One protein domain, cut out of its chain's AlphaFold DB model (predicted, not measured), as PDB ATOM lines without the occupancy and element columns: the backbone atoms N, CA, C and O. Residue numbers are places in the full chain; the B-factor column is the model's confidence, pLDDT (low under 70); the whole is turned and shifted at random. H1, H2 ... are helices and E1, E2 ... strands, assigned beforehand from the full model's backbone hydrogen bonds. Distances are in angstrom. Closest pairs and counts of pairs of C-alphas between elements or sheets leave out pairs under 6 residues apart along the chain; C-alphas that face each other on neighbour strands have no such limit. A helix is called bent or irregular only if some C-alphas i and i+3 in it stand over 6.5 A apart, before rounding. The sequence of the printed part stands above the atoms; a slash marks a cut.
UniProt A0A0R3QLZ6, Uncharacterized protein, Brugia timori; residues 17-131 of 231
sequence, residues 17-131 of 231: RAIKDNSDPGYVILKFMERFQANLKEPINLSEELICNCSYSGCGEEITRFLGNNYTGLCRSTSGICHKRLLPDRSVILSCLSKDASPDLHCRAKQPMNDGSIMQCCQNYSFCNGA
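Overview. This is residues 17 to 131 of the 231 residues of an uncharacterized protein of Brugia timori (UniProt A0A0R3QLZ6). A twisted four-stranded sheet, E4, E3, E6, E5, makes one end of the domain, a short two-stranded ribbon, E1 and E2, sits in the middle beside E3 and E4, and two helices, H1 by E1 and H2 by E2, make the other end. Residues 97 to 109 arch from one edge strand of the larger sheet to the other. The printed part has 115 residues, with two named helices and six named strands in the order H1, E1, H2, E2, E3, E4, E5, E6; both sheets are antiparallel. The class is mixed, helices and strands, though under half of the residues, 48, are in named elements. The whole is compact, with a radius of gyration of the C-alphas of 14.1 A and spans of 42 by 32 by 25 A.

Along the chain. In the larger sheet E4 is residues 92 to 96, 13.6 A long; E3 is 82 to 86, 14.0 A; E6 is 118 to 122, 13.9 A, ending at C-alpha 122 (28.277, -21.069, 37.832); and E5 is 110 to 112, 7.3 A. In the ribbon E1 is residues 50 to 53, 10.1 A, and E2 is 74 to 77, 9.8 A. H1, residues 25 to 39, begins at C-alpha 25 (34.179, -12.802, 25.415) and measures 21.8 A; it is irregular, with C-alphas 35 and 38 8.4 A apart. H2 is residues 61 to 67, 10.0 A.

Arrangement. E3 and E4 form a hairpin, with N 85 and O 93 2.8 A apart. E3 and E6 are antiparallel neighbours, with N 86 and O 118 at 2.8 A. E5 and E6 form a hairpin, with N 111 and O 119 at 2.8 A. The strands' lines turn by 63 degrees from edge to edge. The closest C-alphas of E1 and E3 are those of Cys 52 and Cys 82, 5.5 A apart; those of E2 and E4 are Ser 77 and Cys 96, 4.8 A. E1 and E2 are antiparallel at 144 degrees, with N 77 and O 50 at 2.8 A. The closest C-alphas of H1 and E1 are those of Gly 26 and Ile 51, 5.2 A apart; those of H2 and E2 are Ile 63 and Cys 75, 6.8 A. H1 and H2 are close but not clearly touching, about perpendicular at 81 degrees, with the C-alphas of Met 33 and Phe 66 closest at 7.2 A. Neither helix is on the larger sheet. Every O i to N i+4 pair is within hydrogen-bond range in H2, and 6 of 11 are in H1.

Size, cuts and confidence. The two C-alphas farthest apart, those of Arg 35 and Gly 116, are 41.9 A apart. The printed part has no cut. The link from E4 to E5 is long, with 13 residues. Mean pLDDT of the printed part is 82.0; residues 17 to 23, 57 to 58 and 102 to 109 are under 70.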
ATOM      1  N   ARG A  17      42.485 -21.917  39.368       44.44
ATOM      2  CA  ARG A  17      41.345 -21.068  39.769       44.44
ATOM      3  C   ARG A  17      41.542 -19.572  39.506       44.44
ATOM      4  O   ARG A  17      40.582 -18.824  39.654       44.44
ATOM      5  N   ALA A  18      42.752 -19.128  39.161       41.44
ATOM      6  CA  ALA A  18      43.112 -17.705  39.160       41.44
ATOM      7  C   ALA A  18      43.334 -17.091  37.765       41.44
ATOM      8  O   ALA A  18      43.352 -15.867  37.638       41.44
ATOM      9  N   ILE A  19      43.495 -17.903  36.715       46.28
ATOM     10  CA  ILE A  19      43.666 -17.401  35.345       46.28
ATOM     11  C   ILE A  19      42.291 -17.291  34.682       46.28
ATOM     12  O   ILE A  19      41.829 -18.209  34.008       46.28
ATOM     13  N   LYS A  20      41.639 -16.141  34.882       51.53
ATOM     14  CA  LYS A  20      40.518 -15.703  34.043       51.53
ATOM     15  C   LYS A  20      41.087 -15.424  32.656       51.53
ATOM     16  O   LYS A  20      41.853 -14.479  32.478       51.53
ATOM     17  N   ASP A  21      40.815 -16.328  31.723       52.41
ATOM     18  CA  ASP A  21      41.495 -16.350  30.435       52.41
ATOM     19  C   ASP A  21      41.140 -15.103  29.603       52.41
ATOM     20  O   ASP A  21      39.980 -14.691  29.538       52.41
ATOM     21  N   ASN A  22      42.132 -14.511  28.928       56.22
ATOM     22  CA  ASN A  22      41.927 -13.354  28.041       56.22
ATOM     23  C   ASN A  22      41.053 -13.706  26.816       56.22
ATOM     24  O   ASN A  22      40.695 -12.819  26.041       56.22
ATOM     25  N   SER A  23      40.734 -14.991  26.640       69.38
ATOM     26  CA  SER A  23      39.789 -15.523  25.663       69.38
ATOM     27  C   SER A  23      38.310 -15.355  26.052       69.38
ATOM     28  O   SER A  23      37.461 -15.544  25.181       69.38
ATOM     29  N   ASP A  24      37.968 -14.990  27.300       80.69
ATOM     30  CA  ASP A  24      36.565 -14.826  27.719       80.69
ATOM     31  C   ASP A  24      35.894 -13.644  26.974       80.69
ATOM     32  O   ASP A  24      36.246 -12.481  27.218       80.69
ATOM     33  N   PRO A  25      34.880 -13.880  26.113       84.88
ATOM     34  CA  PRO A  25      34.179 -12.802  25.415       84.88
ATOM     35  C   PRO A  25      33.504 -11.797  26.364       84.88
ATOM     36  O   PRO A  25      33.357 -10.625  26.013       84.88
ATOM     37  N   GLY A  26      33.132 -12.203  27.583       87.50
ATOM     38  CA  GLY A  26      32.550 -11.295  28.572       87.50
ATOM     39  C   GLY A  26      33.582 -10.368  29.215       87.50
ATOM     40  O   GLY A  26      33.254  -9.223  29.525       87.50
ATOM     41  N   TYR A  27      34.846 -10.794  29.324       87.88
ATOM     42  CA  TYR A  27      35.939  -9.920  29.760       87.88
ATOM     43  C   TYR A  27      36.170  -8.774  28.762       87.88
ATOM     44  O   TYR A  27      36.357  -7.628  29.170       87.88
ATOM     45  N   VAL A  28      36.072  -9.048  27.453       88.69
ATOM     46  CA  VAL A  28      36.164  -8.016  26.402       88.69
ATOM     47  C   VAL A  28      35.034  -6.987  26.526       88.69
ATOM     48  O   VAL A  28      35.289  -5.786  26.429       88.69
ATOM     49  N   ILE A  29      33.803  -7.439  26.797       88.56
ATOM     50  CA  ILE A  29      32.638  -6.566  27.016       88.56
ATOM     51  C   ILE A  29      32.834  -5.685  28.258       88.56
ATOM     52  O   ILE A  29      32.700  -4.464  28.162       88.56
ATOM     53  N   LEU A  30      33.218  -6.267  29.400       89.62
ATOM     54  CA  LEU A  30      33.463  -5.514  30.637       89.62
ATOM     55  C   LEU A  30      34.581  -4.475  30.457       89.62
ATOM     56  O   LEU A  30      34.413  -3.318  30.834       89.62
ATOM     57  N   LYS A  31      35.683  -4.842  29.795       89.62
ATOM     58  CA  LYS A  31      36.808  -3.939  29.490       89.62
ATOM     59  C   LYS A  31      36.453  -2.824  28.497       89.62
ATOM     60  O   LYS A  31      37.087  -1.768  28.486       89.62
ATOM     61  N   PHE A  32      35.450  -3.030  27.644       87.81
ATOM     62  CA  PHE A  32      34.891  -1.950  26.831       87.81
ATOM     63  C   PHE A  32      34.028  -1.012  27.683       87.81
ATOM     64  O   PHE A  32      34.212   0.204  27.618       87.81
ATOM     65  N   MET A  33      33.133  -1.563  28.510       86.44
ATOM     66  CA  MET A  33      32.260  -0.789  29.404       86.44
ATOM     67  C   MET A  33      33.047   0.019  30.449       86.44
ATOM     68  O   MET A  33      32.639   1.128  30.785       86.44
ATOM     69  N   GLU A  34      34.205  -0.472  30.900       88.88
ATOM     70  CA  GLU A  34      35.128   0.214  31.821       88.88
ATOM     71  C   GLU A  34      35.532   1.611  31.312       88.88
ATOM     72  O   GLU A  34      35.650   2.553  32.091       88.88
ATOM     73  N   ARG A  35      35.625   1.807  29.990       85.81
ATOM     74  CA  ARG A  35      35.912   3.123  29.380       85.81
ATOM     75  C   ARG A  35      34.818   4.166  29.628       85.81
ATOM     76  O   ARG A  35      35.062   5.356  29.456       85.81
ATOM     77  N   PHE A  36      33.625   3.725  30.020       83.88
ATOM     78  CA  PHE A  36      32.448   4.549  30.285       83.88
ATOM     79  C   PHE A  36      32.067   4.554  31.775       83.88
ATOM     80  O   PHE A  36      30.932   4.893  32.105       83.88
ATOM     81  N   GLN A  37      33.004   4.220  32.674       78.12
ATOM     82  CA  GLN A  37      32.790   4.060  34.120       78.12
ATOM     83  C   GLN A  37      31.997   5.197  34.789       78.12
ATOM     84  O   GLN A  37      31.195   4.926  35.674       78.12
ATOM     85  N   ALA A  38      32.160   6.446  34.338       77.12
ATOM     86  CA  ALA A  38      31.427   7.608  34.856       77.12
ATOM     87  C   ALA A  38      29.903   7.585  34.594       77.12
ATOM     88  O   ALA A  38      29.171   8.332  35.234       77.12
ATOM     89  N   ASN A  39      29.429   6.750  33.662       79.81
ATOM     90  CA  ASN A  39      28.012   6.593  33.317       79.81
ATOM     91  C   ASN A  39      27.408   5.270  33.827       79.81
ATOM     92  O   ASN A  39      26.200   5.065  33.704       79.81
ATOM     93  N   LEU A  40      28.231   4.354  34.350       80.50
ATOM     94  CA  LEU A  40      27.766   3.085  34.915       80.50
ATOM     95  C   LEU A  40      27.117   3.317  36.281       80.50
ATOM     96  O   LEU A  40      27.490   4.242  37.003       80.50
ATOM     97  N   LYS A  41      26.180   2.446  36.670       80.38
ATOM     98  CA  LYS A  41      25.564   2.517  38.007       80.38
ATOM     99  C   LYS A  41      26.597   2.262  39.112       80.38
ATOM    100  O   LYS A  41      26.557   2.894  40.164       80.38
ATOM    101  N   GLU A  42      27.508   1.330  38.852       82.69
ATOM    102  CA  GLU A  42      28.573   0.891  39.754       82.69
ATOM    103  C   GLU A  42      29.882   0.724  38.960       82.69
ATOM    104  O   GLU A  42      29.835   0.255  37.814       82.69
ATOM    105  N   PRO A  43      31.050   1.068  39.539       84.44
ATOM    106  CA  PRO A  43      32.348   0.902  38.884       84.44
ATOM    107  C   PRO A  43      32.615  -0.573  38.556       84.44
ATOM    108  O   PRO A  43      32.194  -1.444  39.309       84.44
ATOM    109  N   ILE A  44      33.305  -0.860  37.448       85.50
ATOM    110  CA  ILE A  44      33.605  -2.243  37.041       85.50
ATOM    111  C   ILE A  44      34.795  -2.795  37.819       85.50
ATOM    112  O   ILE A  44      35.874  -2.206  37.810       85.50
ATOM    113  N   ASN A  45      34.615  -3.970  38.423       86.44
ATOM    114  CA  ASN A  45      35.709  -4.793  38.925       86.44
ATOM    115  C   ASN A  45      35.955  -6.016  38.023       86.44
ATOM    116  O   ASN A  45      35.321  -7.060  38.173       86.44
ATOM    117  N   LEU A  46      36.919  -5.914  37.102       84.06
ATOM    118  CA  LEU A  46      37.220  -6.964  36.115       84.06
ATOM    119  C   LEU A  46      37.586  -8.335  36.718       84.06
ATOM    120  O   LEU A  46      37.439  -9.350  36.030       84.06
ATOM    121  N   SER A  47      38.073  -8.395  37.962       81.06
ATOM    122  CA  SER A  47      38.429  -9.662  38.618       81.06
ATOM    123  C   SER A  47      37.196 -10.432  39.100       81.06
ATOM    124  O   SER A  47      37.107 -11.638  38.879       81.06
ATOM    125  N   GLU A  48      36.224  -9.730  39.681       84.38
ATOM    126  CA  GLU A  48      35.031 -10.315  40.302       84.38
ATOM    127  C   GLU A  48      33.850 -10.434  39.333       84.38
ATOM    128  O   GLU A  48      33.099 -11.397  39.403       84.38
ATOM    129  N   GLU A  49      33.677  -9.490  38.409       89.75
ATOM    130  CA  GLU A  49      32.453  -9.396  37.607       89.75
ATOM    131  C   GLU A  49      32.428 -10.332  36.394       89.75
ATOM    132  O   GLU A  49      33.457 -10.606  35.774       89.75
ATOM    133  N   LEU A  50      31.232 -10.785  36.007       91.06
ATOM    134  CA  LEU A  50      31.004 -11.609  34.813       91.06
ATOM    135  C   LEU A  50      29.799 -11.105  34.013       91.06
ATOM    136  O   LEU A  50      28.866 -10.525  34.572       91.06
ATOM    137  N   ILE A  51      29.791 -11.382  32.708       92.75
ATOM    138  CA  ILE A  51      28.586 -11.256  31.880       92.75
ATOM    139  C   ILE A  51      27.860 -12.605  31.876       92.75
ATOM    140  O   ILE A  51      28.492 -13.648  31.725       92.75
ATOM    141  N   CYS A  52      26.538 -12.613  32.019       92.19
ATOM    142  CA  CYS A  52      25.735 -13.839  31.965       92.19
ATOM    143  C   CYS A  52      24.649 -13.739  30.894       92.19
ATOM    144  O   CYS A  52      24.212 -12.641  30.543       92.19
ATOM    145  N   ASN A  53      24.160 -14.891  30.424       93.50
ATOM    146  CA  ASN A  53      22.923 -14.931  29.648       93.50
ATOM    147  C   ASN A  53      21.733 -14.600  30.553       93.50
ATOM    148  O   ASN A  53      21.766 -14.861  31.760       93.50
ATOM    149  N   CYS A  54      20.677 -14.056  29.965       92.12
ATOM    150  CA  CYS A  54      19.576 -13.455  30.692       92.12
ATOM    151  C   CYS A  54      18.270 -13.577  29.885       92.12
ATOM    152  O   CYS A  54      18.248 -13.230  28.706       92.12
ATOM    153  N   SER A  55      17.187 -14.079  30.493       88.81
ATOM    154  CA  SER A  55      15.915 -14.360  29.787       88.81
ATOM    155  C   SER A  55      14.658 -13.709  30.386       88.81
ATOM    156  O   SER A  55      13.552 -14.034  29.961       88.81
ATOM    157  N   TYR A  56      14.797 -12.790  31.348       78.75
ATOM    158  CA  TYR A  56      13.680 -12.087  31.995       78.75
ATOM    159  C   TYR A  56      13.511 -10.626  31.511       78.75
ATOM    160  O   TYR A  56      14.393 -10.027  30.896       78.75
ATOM    161  N   SER A  57      12.357 -10.016  31.795       64.06
ATOM    162  CA  SER A  57      12.078  -8.608  31.478       64.06
ATOM    163  C   SER A  57      12.919  -7.658  32.345       64.06
ATOM    164  O   SER A  57      12.735  -7.624  33.560       64.06
ATOM    165  N   GLY A  58      13.815  -6.881  31.730       65.25
ATOM    166  CA  GLY A  58      14.803  -6.037  32.428       65.25
ATOM    167  C   GLY A  58      16.247  -6.547  32.319       65.25
ATOM    168  O   GLY A  58      17.162  -5.968  32.906       65.25
ATOM    169  N   CYS A  59      16.484  -7.618  31.557       81.25
ATOM    170  CA  CYS A  59      17.828  -8.067  31.209       81.25
ATOM    171  C   CYS A  59      18.639  -6.988  30.486       81.25
ATOM    172  O   CYS A  59      18.328  -6.608  29.357       81.25
ATOM    173  N   GLY A  60      19.732  -6.562  31.119       72.88
ATOM    174  CA  GLY A  60      20.818  -5.877  30.427       72.88
ATOM    175  C   GLY A  60      20.530  -4.449  29.996       72.88
ATOM    176  O   GLY A  60      21.220  -3.985  29.104       72.88
ATOM    177  N   GLU A  61      19.585  -3.731  30.612       82.88
ATOM    178  CA  GLU A  61      19.324  -2.318  30.274       82.88
ATOM    179  C   GLU A  61      20.581  -1.433  30.329       82.88
ATOM    180  O   GLU A  61      20.712  -0.495  29.550       82.88
ATOM    181  N   GLU A  62      21.523  -1.728  31.233       82.88
ATOM    182  CA  GLU A  62      22.842  -1.082  31.260       82.88
ATOM    183  C   GLU A  62      23.665  -1.463  30.013       82.88
ATOM    184  O   GLU A  62      24.139  -0.592  29.287       82.88
ATOM    185  N   ILE A  63      23.772  -2.759  29.709       86.38
ATOM    186  CA  ILE A  63      24.530  -3.295  28.566       86.38
ATOM    187  C   ILE A  63      23.981  -2.752  27.238       86.38
ATOM    188  O   ILE A  63      24.745  -2.222  26.436       86.38
ATOM    189  N   THR A  64      22.668  -2.817  27.008       86.69
ATOM    190  CA  THR A  64      22.031  -2.333  25.773       86.69
ATOM    191  C   THR A  64      22.106  -0.815  25.632       86.69
ATOM    192  O   THR A  64      22.233  -0.322  24.514       86.69
ATOM    193  N   ARG A  65      22.122  -0.060  26.741       83.81
ATOM    194  CA  ARG A  65      22.340   1.398  26.735       83.81
ATOM    195  C   ARG A  65      23.749   1.789  26.279       83.81
ATOM    196  O   ARG A  65      23.886   2.818  25.625       83.81
ATOM    197  N   PHE A  66      24.776   0.994  26.593       81.50
ATOM    198  CA  PHE A  66      26.171   1.299  26.228       81.50
ATOM    199  C   PHE A  66      26.661   0.628  24.939       81.50
ATOM    200  O   PHE A  66      27.483   1.203  24.230       81.50
ATOM    201  N   LEU A  67      26.176  -0.575  24.631       84.94
ATOM    202  CA  LEU A  67      26.632  -1.395  23.499       84.94
ATOM    203  C   LEU A  67      25.582  -1.516  22.379       84.94
ATOM    204  O   LEU A  67      25.880  -2.023  21.297       84.94
ATOM    205  N   GLY A  68      24.361  -1.029  22.613       84.06
ATOM    206  CA  GLY A  68      23.249  -1.060  21.667       84.06
ATOM    207  C   GLY A  68      22.442  -2.364  21.683       84.06
ATOM    208  O   GLY A  68      22.780  -3.355  22.334       84.06
ATOM    209  N   ASN A  69      21.357  -2.371  20.905       84.88
ATOM    210  CA  ASN A  69      20.350  -3.445  20.881       84.88
ATOM    211  C   ASN A  69      20.867  -4.810  20.377       84.88
ATOM    212  O   ASN A  69      20.178  -5.819  20.529       84.88
ATOM    213  N   ASN A  70      22.083  -4.867  19.827       84.12
ATOM    214  CA  ASN A  70      22.734  -6.121  19.431       84.12
ATOM    215  C   ASN A  70      23.188  -6.969  20.637       84.12
ATOM    216  O   ASN A  70      23.473  -8.149  20.467       84.12
ATOM    217  N   TYR A  71      23.238  -6.392  21.846       82.94
ATOM    218  CA  TYR A  71      23.676  -7.050  23.087       82.94
ATOM    219  C   TYR A  71      22.506  -7.304  24.058       82.94
ATOM    220  O   TYR A  71      22.622  -7.142  25.274       82.94
ATOM    221  N   THR A  72      21.347  -7.671  23.507       86.88
ATOM    222  CA  THR A  72      20.148  -8.064  24.264       86.88
ATOM    223  C   THR A  72      20.284  -9.460  24.874       86.88
ATOM    224  O   THR A  72      21.091 -10.274  24.435       86.88
ATOM    225  N   GLY A  73      19.493  -9.751  25.915       89.25
ATOM    226  CA  GLY A  73      19.518 -11.063  26.578       89.25
ATOM    227  C   GLY A  73      20.789 -11.330  27.391       89.25
ATOM    228  O   GLY A  73      21.076 -12.475  27.735       89.25
ATOM    229  N   LEU A  74      21.549 -10.282  27.711       91.56
ATOM    230  CA  LEU A  74      22.734 -10.330  28.564       91.56
ATOM    231  C   LEU A  74      22.478  -9.579  29.872       91.56
ATOM    232  O   LEU A  74      21.576  -8.749  29.955       91.56
ATOM    233  N   CYS A  75      23.282  -9.833  30.896       90.75
ATOM    234  CA  CYS A  75      23.319  -9.017  32.108       90.75
ATOM    235  C   CYS A  75      24.737  -8.982  32.694       90.75
ATOM    236  O   CYS A  75      25.570  -9.840  32.392       90.75
ATOM    237  N   ARG A  76      25.001  -7.985  33.543       90.75
ATOM    238  CA  ARG A  76      26.241  -7.831  34.312       90.75
ATOM    239  C   ARG A  76      26.012  -8.391  35.717       90.75
ATOM    240  O   ARG A  76      25.115  -7.927  36.416       90.75
ATOM    241  N   SER A  77      26.796  -9.384  36.127       90.06
ATOM    242  CA  SER A  77      26.806  -9.887  37.502       90.06
ATOM    243  C   SER A  77      27.910  -9.196  38.285       90.06
ATOM    244  O   SER A  77      29.093  -9.443  38.040       90.06
ATOM    245  N   THR A  78      27.525  -8.358  39.250       88.75
ATOM    246  CA  THR A  78      28.486  -7.667  40.118       88.75
ATOM    247  C   THR A  78      29.136  -8.615  41.129       88.75
ATOM    248  O   THR A  78      30.257  -8.368  41.555       88.75
ATOM    249  N   SER A  79      28.485  -9.730  41.486       86.56
ATOM    250  CA  SER A  79      29.052 -10.766  42.368       86.56
ATOM    251  C   SER A  79      29.819 -11.880  41.649       86.56
ATOM    252  O   SER A  79      30.348 -12.766  42.318       86.56
ATOM    253  N   GLY A  80      29.881 -11.871  40.313       88.12
ATOM    254  CA  GLY A  80      30.555 -12.923  39.542       88.12
ATOM    255  C   GLY A  80      29.815 -14.260  39.514       88.12
ATOM    256  O   GLY A  80      30.435 -15.302  39.303       88.12
ATOM    257  N   ILE A  81      28.499 -14.255  39.752       88.62
ATOM    258  CA  ILE A  81      27.666 -15.459  39.811       88.62
ATOM    259  C   ILE A  81      26.558 -15.373  38.762       88.62
ATOM    260  O   ILE A  81      25.621 -14.575  38.860       88.62
ATOM    261  N   CYS A  82      26.633 -16.262  37.778       89.94
ATOM    262  CA  CYS A  82      25.563 -16.490  36.818       89.94
ATOM    263  C   CYS A  82      24.675 -17.636  37.302       89.94
ATOM    264  O   CYS A  82      25.183 -18.642  37.804       89.94
ATOM    265  N   HIS A  83      23.361 -17.541  37.089       89.88
ATOM    266  CA  HIS A  83      22.449 -18.633  37.416       89.88
ATOM    267  C   HIS A  83      21.492 -19.000  36.284       89.88
ATOM    268  O   HIS A  83      21.176 -18.206  35.391       89.88
ATOM    269  N   LYS A  84      21.030 -20.246  36.353       91.38
ATOM    270  CA  LYS A  84      19.926 -20.815  35.586       91.38
ATOM    271  C   LYS A  84      18.925 -21.379  36.593       91.38
ATOM    272  O   LYS A  84      19.326 -21.949  37.607       91.38
ATOM    273  N   ARG A  85      17.632 -21.200  36.348       90.12
ATOM    274  CA  ARG A  85      16.538 -21.687  37.196       90.12
ATOM    275  C   ARG A  85      15.514 -22.389  36.316       90.12
ATOM    276  O   ARG A  85      15.126 -21.838  35.291       90.12
ATOM    277  N   LEU A  86      15.113 -23.592  36.706       90.50
ATOM    278  CA  LEU A  86      14.055 -24.378  36.079       90.50
ATOM    279  C   LEU A  86      12.823 -24.289  36.975       90.50
ATOM    280  O   LEU A  86      12.887 -24.710  38.130       90.50
ATOM    281  N   LEU A  87      11.739 -23.715  36.466       89.75
ATOM    282  CA  LEU A  87      10.487 -23.545  37.201       89.75
ATOM    283  C   LEU A  87       9.624 -24.823  37.141       89.75
ATOM    284  O   LEU A  87       9.871 -25.687  36.291       89.75
ATOM    285  N   PRO A  88       8.598 -24.958  38.006       87.00
ATOM    286  CA  PRO A  88       7.687 -26.109  37.991       87.00
ATOM    287  C   PRO A  88       6.957 -26.319  36.653       87.00
ATOM    288  O   PRO A  88       6.675 -27.453  36.271       87.00
ATOM    289  N   ASP A  89       6.703 -25.241  35.904       89.69
ATOM    290  CA  ASP A  89       6.115 -25.253  34.555       89.69
ATOM    291  C   ASP A  89       7.111 -25.656  33.444       89.69
ATOM    292  O   ASP A  89       6.755 -25.687  32.267       89.69
ATOM    293  N   ARG A  90       8.354 -25.993  33.818       86.81
ATOM    294  CA  ARG A  90       9.512 -26.270  32.950       86.81
ATOM    295  C   ARG A  90      10.061 -25.057  32.190       86.81
ATOM    296  O   ARG A  90      10.945 -25.235  31.350       86.81
ATOM    297  N   SER A  91       9.609 -23.838  32.488       90.19
ATOM    298  CA  SER A  91      10.240 -22.629  31.955       90.19
ATOM    299  C   SER A  91      11.640 -22.428  32.553       90.19
ATOM    300  O   SER A  91      11.961 -22.908  33.647       90.19
ATOM    301  N   VAL A  92      12.512 -21.753  31.800       89.75
ATOM    302  CA  VAL A  92      13.926 -21.569  32.151       89.75
ATOM    303  C   VAL A  92      14.248 -20.084  32.275       89.75
ATOM    304  O   VAL A  92      14.219 -19.343  31.291       89.75
ATOM    305  N   ILE A  93      14.626 -19.666  33.482       90.12
ATOM    306  CA  ILE A  93      15.103 -18.310  33.761       90.12
ATOM    307  C   ILE A  93      16.629 -18.317  33.857       90.12
ATOM    308  O   ILE A  93      17.220 -18.980  34.711       90.12
ATOM    309  N   LEU A  94      17.263 -17.551  32.978       91.94
ATOM    310  CA  LEU A  94      18.675 -17.192  33.014       91.94
ATOM    311  C   LEU A  94      18.787 -15.788  33.616       91.94
ATOM    312  O   LEU A  94      18.012 -14.906  33.241       91.94
ATOM    313  N   SER A  95      19.712 -15.583  34.553       89.69
ATOM    314  CA  SER A  95      19.909 -14.283  35.206       89.69
ATOM    315  C   SER A  95      21.297 -14.161  35.851       89.69
ATOM    316  O   SER A  95      22.002 -15.151  36.075       89.69
ATOM    317  N   CYS A  96      21.666 -12.920  36.152       89.06
ATOM    318  CA  CYS A  96      22.827 -12.532  36.938       89.06
ATOM    319  C   CYS A  96      22.457 -12.397  38.411       89.06
ATOM    320  O   CYS A  96      21.344 -11.989  38.741       89.06
ATOM    321  N   LEU A  97      23.423 -12.650  39.289       87.31
ATOM    322  CA  LEU A  97      23.338 -12.243  40.683       87.31
ATOM    323  C   LEU A  97      24.053 -10.895  40.892       87.31
ATOM    324  O   LEU A  97      25.092 -10.638  40.278       87.31
ATOM    325  N   SER A  98      23.504 -10.045  41.763       84.12
ATOM    326  CA  SER A  98      24.195  -8.857  42.293       84.12
ATOM    327  C   SER A  98      24.969  -9.213  43.571       84.12
ATOM    328  O   SER A  98      24.718 -10.264  44.167       84.12
ATOM    329  N   LYS A  99      25.884  -8.347  44.021       78.94
ATOM    330  CA  LYS A  99      26.479  -8.418  45.371       78.94
ATOM    331  C   LYS A  99      25.437  -8.225  46.476       78.94
ATOM    332  O   LYS A  99      25.506  -8.914  47.485       78.94
ATOM    333  N   ASP A 100      24.441  -7.373  46.239       73.81
ATOM    334  CA  ASP A 100      23.374  -7.053  47.203       73.81
ATOM    335  C   ASP A 100      22.210  -8.064  47.192       73.81
ATOM    336  O   ASP A 100      21.140  -7.801  47.744       73.81
ATOM    337  N   ALA A 101      22.359  -9.203  46.508       71.69
ATOM    338  CA  ALA A 101      21.319 -10.226  46.485       71.69
ATOM    339  C   ALA A 101      21.115 -10.838  47.883       71.69
ATOM    340  O   ALA A 101      22.073 -10.994  48.641       71.69
ATOM    341  N   SER A 102      19.868 -11.216  48.211       59.03
ATOM    342  CA  SER A 102      19.536 -11.823  49.512       59.03
ATOM    343  C   SER A 102      20.483 -12.986  49.840       59.03
ATOM    344  O   SER A 102      20.764 -13.795  48.947       59.03
ATOM    345  N   PRO A 103      20.916 -13.152  51.106       53.91
ATOM    346  CA  PRO A 103      21.700 -14.309  51.514       53.91
ATOM    347  C   PRO A 103      21.005 -15.661  51.255       53.91
ATOM    348  O   PRO A 103      21.700 -16.672  51.179       53.91
ATOM    349  N   ASP A 104      19.689 -15.703  51.030       51.25
ATOM    350  CA  ASP A 104      18.982 -16.922  50.598       51.25
ATOM    351  C   ASP A 104      19.364 -17.371  49.171       51.25
ATOM    352  O   ASP A 104      19.158 -18.525  48.792       51.25
ATOM    353  N   LEU A 105      19.968 -16.480  48.373       60.91
ATOM    354  CA  LEU A 105      20.544 -16.766  47.056       60.91
ATOM    355  C   LEU A 105      22.060 -17.063  47.112       60.91
ATOM    356  O   LEU A 105      22.719 -17.036  46.070       60.91
ATOM    357  N   HIS A 106      22.624 -17.425  48.279       63.88
ATOM    358  CA  HIS A 106      23.961 -18.042  48.369       63.88
ATOM    359  C   HIS A 106      23.981 -19.385  47.632       63.88
ATOM    360  O   HIS A 106      23.767 -20.457  48.202       63.88
ATOM    361  N   CYS A 107      24.212 -19.311  46.328       69.50
ATOM    362  CA  CYS A 107      23.917 -20.407  45.436       69.50
ATOM    363  C   CYS A 107      24.932 -21.541  45.567       69.50
ATOM    364  O   CYS A 107      26.092 -21.425  45.165       69.50
ATOM    365  N   ARG A 108      24.470 -22.679  46.086       64.94
ATOM    366  CA  ARG A 108      25.196 -23.946  45.989       64.94
ATOM    367  C   ARG A 108      25.122 -24.459  44.552       64.94
ATOM    368  O   ARG A 108      24.196 -24.138  43.812       64.94
ATOM    369  N   ALA A 109      26.093 -25.292  44.167       67.19
ATOM    370  CA  ALA A 109      26.298 -25.716  42.779       67.19
ATOM    371  C   ALA A 109      25.037 -26.258  42.073       67.19
ATOM    372  O   ALA A 109      24.934 -26.096  40.865       67.19
ATOM    373  N   LYS A 110      24.087 -26.856  42.809       80.75
ATOM    374  CA  LYS A 110      22.684 -27.097  42.422       80.75
ATOM    375  C   LYS A 110      21.833 -27.073  43.701       80.75
ATOM    376  O   LYS A 110      22.239 -27.690  44.685       80.75
ATOM    377  N   GLN A 111      20.684 -26.395  43.705       81.25
ATOM    378  CA  GLN A 111      19.807 -26.287  44.880       81.25
ATOM    379  C   GLN A 111      18.310 -26.219  44.513       81.25
ATOM    380  O   GLN A 111      17.958 -25.537  43.548       81.25
ATOM    381  N   PRO A 112      17.417 -26.902  45.253       83.88
ATOM    382  CA  PRO A 112      15.977 -26.668  45.170       83.88
ATOM    383  C   PRO A 112      15.607 -25.341  45.849       83.88
ATOM    384  O   PRO A 112      16.342 -24.847  46.705       83.88
ATOM    385  N   MET A 113      14.466 -24.773  45.472       83.31
ATOM    386  CA  MET A 113      13.919 -23.524  46.005       83.31
ATOM    387  C   MET A 113      12.510 -23.754  46.575       83.31
ATOM    388  O   MET A 113      11.829 -24.713  46.214       83.31
ATOM    389  N   ASN A 114      12.056 -22.853  47.450       81.31
ATOM    390  CA  ASN A 114      10.794 -22.994  48.197       81.31
ATOM    391  C   ASN A 114       9.527 -23.027  47.313       81.31
ATOM    392  O   ASN A 114       8.476 -23.459  47.771       81.31
ATOM    393  N   ASP A 115       9.619 -22.573  46.063       82.38
ATOM    394  CA  ASP A 115       8.550 -22.601  45.054       82.38
ATOM    395  C   ASP A 115       8.547 -23.887  44.201       82.38
ATOM    396  O   ASP A 115       7.862 -23.951  43.184       82.38
ATOM    397  N   GLY A 116       9.353 -24.893  44.561       81.94
ATOM    398  CA  GLY A 116       9.522 -26.127  43.786       81.94
ATOM    399  C   GLY A 116      10.395 -25.970  42.535       81.94
ATOM    400  O   GLY A 116      10.579 -26.934  41.792       81.94
ATOM    401  N   SER A 117      10.954 -24.781  42.287       87.94
ATOM    402  CA  SER A 117      11.934 -24.580  41.219       87.94
ATOM    403  C   SER A 117      13.323 -25.086  41.626       87.94
ATOM    404  O   SER A 117      13.629 -25.271  42.806       87.94
ATOM    405  N   ILE A 118      14.198 -25.308  40.644       88.00
ATOM    406  CA  ILE A 118      15.577 -25.755  40.878       88.00
ATOM    407  C   ILE A 118      16.533 -24.748  40.259       88.00
ATOM    408  O   ILE A 118      16.445 -24.436  39.072       88.00
ATOM    409  N   MET A 119      17.468 -24.262  41.064       88.06
ATOM    410  CA  MET A 119      18.472 -23.279  40.690       88.06
ATOM    411  C   MET A 119      19.848 -23.941  40.594       88.06
ATOM    412  O   MET A 119      20.223 -24.779  41.415       88.06
ATOM    413  N   GLN A 120      20.607 -23.569  39.570       89.62
ATOM    414  CA  GLN A 120      21.991 -23.976  39.377       89.62
ATOM    415  C   GLN A 120      22.817 -22.733  39.065       89.62
ATOM    416  O   GLN A 120      22.384 -21.893  38.274       89.62
ATOM    417  N   CYS A 121      24.002 -22.621  39.658       88.69
ATOM    418  CA  CYS A 121      24.885 -21.483  39.431       88.69
ATOM    419  C   CYS A 121      26.262 -21.903  38.955       88.69
ATOM    420  O   CYS A 121      26.726 -23.018  39.198       88.69
ATOM    421  N   CYS A 122      26.911 -20.963  38.289       87.94
ATOM    422  CA  CYS A 122      28.277 -21.069  37.832       87.94
ATOM    423  C   CYS A 122      29.008 -19.747  38.058       87.94
ATOM    424  O   CYS A 122      28.415 -18.674  38.178       87.94
ATOM    425  N   GLN A 123      30.320 -19.885  38.150       85.94
ATOM    426  CA  GLN A 123      31.306 -18.844  38.386       85.94
ATOM    427  C   GLN A 123      32.475 -19.118  37.418       85.94
ATOM    428  O   GLN A 123      32.443 -20.092  36.659       85.94
ATOM    429  N   ASN A 124      33.533 -18.310  37.487       79.12
ATOM    430  CA  ASN A 124      34.809 -18.447  36.761       79.12
ATOM    431  C   ASN A 124      34.833 -17.991  35.287       79.12
ATOM    432  O   ASN A 124      35.887 -17.537  34.852       79.12
ATOM    433  N   TYR A 125      33.739 -18.074  34.521       87.31
ATOM    434  CA  TYR A 125      33.708 -17.611  33.120       87.31
ATOM    435  C   TYR A 125      32.341 -17.053  32.708       87.31
ATOM    436  O   TYR A 125      31.304 -17.475  33.226       87.31
ATOM    437  N   SER A 126      32.331 -16.099  31.778       91.19
ATOM    438  CA  SER A 126      31.096 -15.449  31.326       91.19
ATOM    439  C   SER A 126      30.211 -16.393  30.499       91.19
ATOM    440  O   SER A 126      30.675 -17.364  29.907       91.19
ATOM    441  N   PHE A 127      28.905 -16.120  30.464       92.25
ATOM    442  CA  PHE A 127      27.873 -16.896  29.752       92.25
ATOM    443  C   PHE A 127      27.704 -18.360  30.210       92.25
ATOM    444  O   PHE A 127      26.892 -19.098  29.641       92.25
ATOM    445  N   CYS A 128      28.394 -18.777  31.279       90.31
ATOM    446  CA  CYS A 128      28.409 -20.152  31.785       90.31
ATOM    447  C   CYS A 128      27.013 -20.733  32.073       90.31
ATOM    448  O   CYS A 128      26.795 -21.940  31.947       90.31
ATOM    449  N   ASN A 129      26.031 -19.883  32.398       91.38
ATOM    450  CA  ASN A 129      24.664 -20.310  32.687       91.38
ATOM    451  C   ASN A 129      23.910 -20.846  31.459       91.38
ATOM    452  O   ASN A 129      22.931 -21.569  31.632       91.38
ATOM    453  N   GLY A 130      24.385 -20.585  30.235       87.94
ATOM    454  CA  GLY A 130      23.853 -21.228  29.030       87.94
ATOM    455  C   GLY A 130      24.075 -22.747  29.034       87.94
ATOM    456  O   GLY A 130      23.148 -23.508  28.750       87.94
ATOM    457  N   ALA A 131      25.270 -23.184  29.449       87.31
ATOM    458  CA  ALA A 131      25.702 -24.584  29.441       87.31
ATOM    459  C   ALA A 131      25.193 -25.422  30.634       87.31
ATOM    460  O   ALA A 131      25.330 -26.644  30.630       87.31
TER     461      ALA A 131